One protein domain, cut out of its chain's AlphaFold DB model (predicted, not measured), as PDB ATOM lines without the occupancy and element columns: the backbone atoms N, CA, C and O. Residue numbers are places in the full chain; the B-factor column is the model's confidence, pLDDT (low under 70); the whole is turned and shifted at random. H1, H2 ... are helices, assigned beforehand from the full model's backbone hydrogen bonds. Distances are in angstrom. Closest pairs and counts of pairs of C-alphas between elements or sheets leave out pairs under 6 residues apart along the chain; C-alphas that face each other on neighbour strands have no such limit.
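Overview. This is residues 427 to 482 of the 977 residues of an uncharacterized protein of Chloroflexi bacterium (UniProt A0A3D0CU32). Four helices make a small cluster: H2, the longest, folds back along H1 as a helical hairpin, the short H3 turns a corner at the end of H2, and H4 turns a second corner from H3 and comes back to H1. After H4 a tail with no named element, residues 474 to 482, loops out past the end of that helix and folds back. The printed part has 56 residues, with four named helices in the order H1, H2, H3, H4 and no named strand, and the class is all helix. It is compact, with a radius of gyration of the C-alphas of 9.8 A, and its outline is rounded, 28 by 23 by 19 A.

Along the chain. H2 is residues 441 to 453, 18.2 A from first to last C-alpha, with C-alpha 441 at (-17.190, 22.259, -1.229). H1 is residues 428 to 439, 16.1 A long, and begins with C-alpha 428 at (-27.674, 18.650, -11.920). H3 is residues 455 to 461, 9.8 A long. H4 is residues 464 to 473, 14.3 A long, and ends with C-alpha 473 at (-33.112, 26.187, 4.602).

Arrangement. H2 and H1 are a helical hairpin and touch, with the C-alphas of Val 436 and Gly 444 closest at 4.0 A. They run opposite ways at a steep tilt of 38 degrees, only just beyond shallow. H2 and H3 touch only at the corner, H2 with residues 450 to 452 alone; the closest C-alphas are those of Leu 451 and Leu 457, 5.0 A apart, and the tilt is a steep 48 degrees. H3 and H4 also touch only at the corner, with the C-alphas of Ala 461 and Leu 467 closest at 4.5 A, and they are about perpendicular at 80 degrees. H4 and H1 touch, their closest C-alphas being those of Ala 435 and Thr 471, 6.8 A apart; they run the same way at a steep tilt of 45 degrees. H2 and H4 are close but not clearly touching, with the C-alphas of Leu 447 and Thr 471 closest at 7.8 A. H1 and H3 are also close but not clearly touching, with the C-alphas of Ile 431 and Ala 461 closest at 6.9 A. In H1, H2, H3 and H4 every O i to N i+4 pair is within hydrogen-bond range.

Size, cuts and confidence. The two C-alphas farthest apart are those of Asp 427 and Asp 477, at 27.6 A. The printed part has no cut, and the links H1 to H2, H2 to H3 and H3 to H4 are tight. The mean pLDDT of the printed part is 82.4, and it is under 70 at residue 438 and at residues 475 to 478.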
ATOM      1  N   ASP A 427     -29.645  22.199 -14.745       83.50
ATOM      2  CA  ASP A 427     -29.241  20.794 -14.709       83.50
ATOM      3  C   ASP A 427     -28.559  20.429 -13.373       83.50
ATOM      4  O   ASP A 427     -28.302  21.279 -12.517       83.50
ATOM      5  N   GLU A 428     -28.281  19.142 -13.165       86.94
ATOM      6  CA  GLU A 428     -27.674  18.650 -11.920       86.94
ATOM      7  C   GLU A 428     -26.282  19.258 -11.668       86.94
ATOM      8  O   GLU A 428     -25.936  19.580 -10.528       86.94
ATOM      9  N   ASN A 429     -25.505  19.508 -12.728       84.88
ATOM     10  CA  ASN A 429     -24.181  20.126 -12.620       84.88
ATOM     11  C   ASN A 429     -24.284  21.607 -12.240       84.88
ATOM     12  O   ASN A 429     -23.425  22.147 -11.539       84.88
ATOM     13  N   ASP A 430     -25.303  22.299 -12.738       83.81
ATOM     14  CA  ASP A 430     -25.606  23.680 -12.395       83.81
ATOM     15  C   ASP A 430     -26.018  23.803 -10.928       83.81
ATOM     16  O   ASP A 430     -25.519  24.695 -10.232       83.81
ATOM     17  N   ILE A 431     -26.839  22.868 -10.442       86.81
ATOM     18  CA  ILE A 431     -27.240  22.760  -9.035       86.81
ATOM     19  C   ILE A 431     -26.017  22.522  -8.140       86.81
ATOM     20  O   ILE A 431     -25.821  23.271  -7.178       86.81
ATOM     21  N   GLU A 432     -25.154  21.552  -8.467       88.31
ATOM     22  CA  GLU A 432     -23.938  21.276  -7.687       88.31
ATOM     23  C   GLU A 432     -23.004  22.490  -7.664       88.31
ATOM     24  O   GLU A 432     -22.576  22.926  -6.593       88.31
ATOM     25  N   ARG A 433     -22.715  23.092  -8.826       81.12
ATOM     26  CA  ARG A 433     -21.837  24.271  -8.915       81.12
ATOM     27  C   ARG A 433     -22.374  25.445  -8.112       81.12
ATOM     28  O   ARG A 433     -21.593  26.152  -7.473       81.12
ATOM     29  N   TYR A 434     -23.686  25.661  -8.142       79.44
ATOM     30  CA  TYR A 434     -24.333  26.683  -7.334       79.44
ATOM     31  C   TYR A 434     -24.182  26.369  -5.839       79.44
ATOM     32  O   TYR A 434     -23.665  27.201  -5.093       79.44
ATOM     33  N   ALA A 435     -24.553  25.165  -5.399       81.50
ATOM     34  CA  ALA A 435     -24.482  24.766  -3.995       81.50
ATOM     35  C   ALA A 435     -23.045  24.838  -3.445       81.50
ATOM     36  O   ALA A 435     -22.819  25.442  -2.399       81.50
ATOM     37  N   VAL A 436     -22.058  24.315  -4.179       80.81
ATOM     38  CA  VAL A 436     -20.627  24.378  -3.822       80.81
ATOM     39  C   VAL A 436     -20.134  25.815  -3.707       80.81
ATOM     40  O   VAL A 436     -19.376  26.140  -2.793       80.81
ATOM     41  N   LYS A 437     -20.568  26.695  -4.611       74.88
ATOM     42  CA  LYS A 437     -20.156  28.097  -4.583       74.88
ATOM     43  C   LYS A 437     -20.645  28.828  -3.332       74.88
ATOM     44  O   LYS A 437     -19.891  29.636  -2.797       74.88
ATOM     45  N   TYR A 438     -21.885  28.590  -2.902       68.19
ATOM     46  CA  TYR A 438     -22.498  29.355  -1.806       68.19
ATOM     47  C   TYR A 438     -22.382  28.690  -0.430       68.19
ATOM     48  O   TYR A 438     -22.389  29.402   0.568       68.19
ATOM     49  N   LEU A 439     -22.245  27.362  -0.359       72.19
ATOM     50  CA  LEU A 439     -22.132  26.611   0.902       72.19
ATOM     51  C   LEU A 439     -20.723  26.054   1.160       72.19
ATOM     52  O   LEU A 439     -20.450  25.519   2.233       72.19
ATOM     53  N   GLY A 440     -19.812  26.173   0.191       74.62
ATOM     54  CA  GLY A 440     -18.498  25.536   0.232       74.62
ATOM     55  C   GLY A 440     -18.527  24.091  -0.276       74.62
ATOM     56  O   GLY A 440     -19.581  23.514  -0.534       74.62
ATOM     57  N   GLU A 441     -17.345  23.494  -0.446       82.25
ATOM     58  CA  GLU A 441     -17.190  22.259  -1.229       82.25
ATOM     59  C   GLU A 441     -17.943  21.052  -0.653       82.25
ATOM     60  O   GLU A 441     -18.756  20.456  -1.356       82.25
ATOM     61  N   GLN A 442     -17.718  20.691   0.614       85.69
ATOM     62  CA  GLN A 442     -18.392  19.525   1.197       85.69
ATOM     63  C   GLN A 442     -19.890  19.740   1.469       85.69
ATOM     64  O   GLN A 442     -20.675  18.915   0.999       85.69
ATOM     65  N   PRO A 443     -20.325  20.825   2.146       85.00
ATOM     66  CA  PRO A 443     -21.750  21.053   2.396       85.00
ATOM     67  C   PRO A 443     -22.543  21.232   1.098       85.00
ATOM     68  O   PRO A 443     -23.643  20.702   0.960       85.00
ATOM     69  N   GLY A 444     -21.957  21.916   0.108       86.94
ATOM     70  CA  GLY A 444     -22.573  22.113  -1.199       86.94
ATOM     71  C   GLY A 444     -22.768  20.810  -1.970       86.94
ATOM     72  O   GLY A 444     -23.861  20.575  -2.481       86.94
ATOM     73  N   ARG A 445     -21.757  19.928  -2.011       91.31
ATOM     74  CA  ARG A 445     -21.897  18.604  -2.646       91.31
ATOM     75  C   ARG A 445     -22.894  17.705  -1.921       91.31
ATOM     76  O   ARG A 445     -23.632  16.980  -2.578       91.31
ATOM     77  N   GLN A 446     -22.934  17.754  -0.589       90.50
ATOM     78  CA  GLN A 446     -23.892  16.974   0.194       90.50
ATOM     79  C   GLN A 446     -25.333  17.408  -0.093       90.50
ATOM     80  O   GLN A 446     -26.176  16.555  -0.368       90.50
ATOM     81  N   LEU A 447     -25.600  18.718  -0.086       90.25
ATOM     82  CA  LEU A 447     -26.915  19.246  -0.439       90.25
ATOM     83  C   LEU A 447     -27.279  18.889  -1.883       90.25
ATOM     84  O   LEU A 447     -28.387  18.431  -2.129       90.25
ATOM     85  N   ALA A 448     -26.357  19.063  -2.832       90.69
ATOM     86  CA  ALA A 448     -26.612  18.722  -4.228       90.69
ATOM     87  C   ALA A 448     -26.997  17.243  -4.383       90.69
ATOM     88  O   ALA A 448     -27.995  16.955  -5.033       90.69
ATOM     89  N   ALA A 449     -26.286  16.330  -3.711       92.06
ATOM     90  CA  ALA A 449     -26.603  14.905  -3.718       92.06
ATOM     91  C   ALA A 449     -27.989  14.595  -3.125       92.06
ATOM     92  O   ALA A 449     -28.722  13.775  -3.678       92.06
ATOM     93  N   GLU A 450     -28.373  15.254  -2.025       92.38
ATOM     94  CA  GLU A 450     -29.718  15.124  -1.448       92.38
ATOM     95  C   GLU A 450     -30.788  15.603  -2.440       92.38
ATOM     96  O   GLU A 450     -31.750  14.878  -2.701       92.38
ATOM     97  N   LEU A 451     -30.583  16.774  -3.055       91.69
ATOM     98  CA  LEU A 451     -31.504  17.355  -4.033       91.69
ATOM     99  C   LEU A 451     -31.663  16.478  -5.280       91.69
ATOM    100  O   LEU A 451     -32.782  16.302  -5.748       91.69
ATOM    101  N   THR A 452     -30.581  15.906  -5.810       90.25
ATOM    102  CA  THR A 452     -30.632  15.053  -7.011       90.25
ATOM    103  C   THR A 452     -31.179  13.655  -6.728       90.25
ATOM    104  O   THR A 452     -31.681  13.002  -7.638       90.25
ATOM    105  N   SER A 453     -31.096  13.177  -5.482       88.69
ATOM    106  CA  SER A 453     -31.580  11.840  -5.101       88.69
ATOM    107  C   SER A 453     -33.106  11.721  -5.034       88.69
ATOM    108  O   SER A 453     -33.642  10.614  -5.102       88.69
ATOM    109  N   ASP A 454     -33.815  12.846  -4.925       87.62
ATOM    110  CA  ASP A 454     -35.269  12.902  -4.843       87.62
ATOM    111  C   ASP A 454     -35.834  13.713  -6.011       87.62
ATOM    112  O   ASP A 454     -35.559  14.902  -6.153       87.62
ATOM    113  N   SER A 455     -36.671  13.079  -6.835       81.50
ATOM    114  CA  SER A 455     -37.234  13.707  -8.040       81.50
ATOM    115  C   SER A 455     -37.963  15.033  -7.781       81.50
ATOM    116  O   SER A 455     -37.955  15.908  -8.642       81.50
ATOM    117  N   GLN A 456     -38.569  15.214  -6.606       80.44
ATOM    118  CA  GLN A 456     -39.318  16.425  -6.279       80.44
ATOM    119  C   GLN A 456     -38.396  17.553  -5.834       80.44
ATOM    120  O   GLN A 456     -38.586  18.706  -6.221       80.44
ATOM    121  N   LEU A 457     -37.395  17.221  -5.016       88.19
ATOM    122  CA  LEU A 457     -36.369  18.181  -4.621       88.19
ATOM    123  C   LEU A 457     -35.559  18.630  -5.831       88.19
ATOM    124  O   LEU A 457     -35.274  19.820  -5.946       88.19
ATOM    125  N   LEU A 458     -35.262  17.709  -6.750       87.69
ATOM    126  CA  LEU A 458     -34.633  18.026  -8.021       87.69
ATOM    127  C   LEU A 458     -35.502  19.005  -8.812       87.69
ATOM    128  O   LEU A 458     -35.008  20.055  -9.208       87.69
ATOM    129  N   GLU A 459     -36.796  18.722  -8.976       83.38
ATOM    130  CA  GLU A 459     -37.716  19.596  -9.715       83.38
ATOM    131  C   GLU A 459     -37.818  21.005  -9.110       83.38
ATOM    132  O   GLU A 459     -37.837  22.001  -9.831       83.38
ATOM    133  N   LEU A 460     -37.805  21.121  -7.779       85.44
ATOM    134  CA  LEU A 460     -37.709  22.421  -7.114       85.44
ATOM    135  C   LEU A 460     -36.359  23.095  -7.374       85.44
ATOM    136  O   LEU A 460     -36.318  24.271  -7.730       85.44
ATOM    137  N   ALA A 461     -35.254  22.368  -7.214       88.38
ATOM    138  CA  ALA A 461     -33.893  22.878  -7.369       88.38
ATOM    139  C   ALA A 461     -33.567  23.310  -8.808       88.38
ATOM    140  O   ALA A 461     -32.692  24.151  -9.014       88.38
ATOM    141  N   ARG A 462     -34.307  22.803  -9.799       84.81
ATOM    142  CA  ARG A 462     -34.245  23.264 -11.192       84.81
ATOM    143  C   ARG A 462     -34.623  24.743 -11.354       84.81
ATOM    144  O   ARG A 462     -34.216  25.364 -12.336       84.81
ATOM    145  N   ASN A 463     -35.362  25.331 -10.406       83.75
ATOM    146  CA  ASN A 463     -35.661  26.763 -10.372       83.75
ATOM    147  C   ASN A 463     -34.614  27.523  -9.522       83.75
ATOM    148  O   ASN A 463     -34.493  27.254  -8.325       83.75
ATOM    149  N   PRO A 464     -33.895  28.522 -10.075       81.75
ATOM    150  CA  PRO A 464     -32.842  29.251  -9.362       81.75
ATOM    151  C   PRO A 464     -33.274  29.893  -8.036       81.75
ATOM    152  O   PRO A 464     -32.507  29.885  -7.071       81.75
ATOM    153  N   LEU A 465     -34.490  30.449  -7.959       80.38
ATOM    154  CA  LEU A 465     -34.994  31.052  -6.723       80.38
ATOM    155  C   LEU A 465     -35.261  29.983  -5.657       80.38
ATOM    156  O   LEU A 465     -34.916  30.175  -4.490       80.38
ATOM    157  N   ALA A 466     -35.847  28.853  -6.047       84.94
ATOM    158  CA  ALA A 466     -36.074  27.740  -5.134       84.94
ATOM    159  C   ALA A 466     -34.757  27.105  -4.675       84.94
ATOM    160  O   ALA A 466     -34.601  26.863  -3.480       84.94
ATOM    161  N   LEU A 467     -33.775  26.941  -5.567       85.38
ATOM    162  CA  LEU A 467     -32.430  26.495  -5.205       85.38
ATOM    163  C   LEU A 467     -31.780  27.440  -4.190       85.38
ATOM    164  O   LEU A 467     -31.284  26.987  -3.160       85.38
ATOM    165  N   PHE A 468     -31.844  28.755  -4.420       82.25
ATOM    166  CA  PHE A 468     -31.382  29.742  -3.445       82.25
ATOM    167  C   PHE A 468     -32.058  29.548  -2.081       82.25
ATOM    168  O   PHE A 468     -31.368  29.471  -1.067       82.25
ATOM    169  N   MET A 469     -33.386  29.416  -2.034       82.88
ATOM    170  CA  MET A 469     -34.096  29.195  -0.771       82.88
ATOM    171  C   MET A 469     -33.692  27.876  -0.101       82.88
ATOM    172  O   MET A 469     -33.475  27.862   1.108       82.88
ATOM    173  N   LEU A 470     -33.524  26.793  -0.867       85.75
ATOM    174  CA  LEU A 470     -33.082  25.491  -0.363       85.75
ATOM    175  C   LEU A 470     -31.699  25.587   0.291       85.75
ATOM    176  O   LEU A 470     -31.552  25.115   1.414       85.75
ATOM    177  N   THR A 471     -30.743  26.306  -0.314       80.31
ATOM    178  CA  THR A 471     -29.424  26.552   0.312       80.31
ATOM    179  C   THR A 471     -29.500  27.344   1.620       80.31
ATOM    180  O   THR A 471     -28.588  27.289   2.431       80.31
ATOM    181  N   ARG A 472     -30.575  28.108   1.856       78.69
ATOM    182  CA  ARG A 472     -30.772  28.864   3.109       78.69
ATOM    183  C   ARG A 472     -31.588  28.098   4.150       78.69
ATOM    184  O   ARG A 472     -31.618  28.503   5.312       78.69
ATOM    185  N   VAL A 473     -32.276  27.035   3.739       83.50
ATOM    186  CA  VAL A 473     -33.112  26.187   4.602       83.50
ATOM    187  C   VAL A 473     -32.378  24.904   5.013       83.50
ATOM    188  O   VAL A 473     -32.660  24.399   6.097       83.50
ATOM    189  N   SER A 474     -31.424  24.414   4.212       75.94
ATOM    190  CA  SER A 474     -30.642  23.189   4.460       75.94
ATOM    191  C   SER A 474     -29.857  23.197   5.770       75.94
ATOM    192  O   SER A 474     -29.713  22.163   6.412       75.94
ATOM    193  N   ASP A 475     -29.384  24.365   6.200       62.50
ATOM    194  CA  ASP A 475     -28.438  24.483   7.314       62.50
ATOM    195  C   ASP A 475     -29.084  24.362   8.709       62.50
ATOM    196  O   ASP A 475     -28.415  24.609   9.714       62.50
ATOM    197  N   GLN A 476     -30.387  24.055   8.818       57.59
ATOM    198  CA  GLN A 476     -31.121  24.227  10.081       57.59
ATOM    199  C   GLN A 476     -31.961  23.020  10.532       57.59
ATOM    200  O   GLN A 476     -32.774  22.460   9.801       57.59
ATOM    201  N   ASP A 477     -31.811  22.698  11.823       56.16
ATOM    202  CA  ASP A 477     -32.684  21.854  12.653       56.16
ATOM    203  C   ASP A 477     -32.779  20.353  12.295       56.16
ATOM    204  O   ASP A 477     -33.607  19.651  12.876       56.16
ATOM    205  N   GLY A 478     -31.962  19.836  11.364       65.25
ATOM    206  CA  GLY A 478     -31.972  18.411  10.976       65.25
ATOM    207  C   GLY A 478     -33.308  17.933  10.387       65.25
ATOM    208  O   GLY A 478     -33.582  16.735  10.338       65.25
ATOM    209  N   LYS A 479     -34.171  18.874   9.983       75.44
ATOM    210  CA  LYS A 479     -35.480  18.593   9.392       75.44
ATOM    211  C   LYS A 479     -35.318  18.273   7.904       75.44
ATOM    212  O   LYS A 479     -34.527  18.938   7.242       75.44
ATOM    213  N   PRO A 480     -36.118  17.344   7.350       84.81
ATOM    214  CA  PRO A 480     -36.056  17.014   5.929       84.81
ATOM    215  C   PRO A 480     -36.400  18.235   5.076       84.81
ATOM    216  O   PRO A 480     -37.270  19.030   5.464       84.81
ATOM    217  N   LEU A 481     -35.749  18.373   3.920       88.94
ATOM    218  CA  LEU A 481     -35.988  19.479   2.995       88.94
ATOM    219  C   LEU A 481     -37.453  19.525   2.522       88.94
ATOM    220  O   LEU A 481     -38.094  18.486   2.337       88.94
ATOM    221  N   PRO A 482     -38.024  20.731   2.352       87.94
ATOM    222  CA  PRO A 482     -39.391  20.881   1.874       87.94
ATOM    223  C   PRO A 482     -39.491  20.493   0.392       87.94
ATOM    224  O   PRO A 482     -38.781  21.045  -0.442       87.94
TER     225      PRO A 482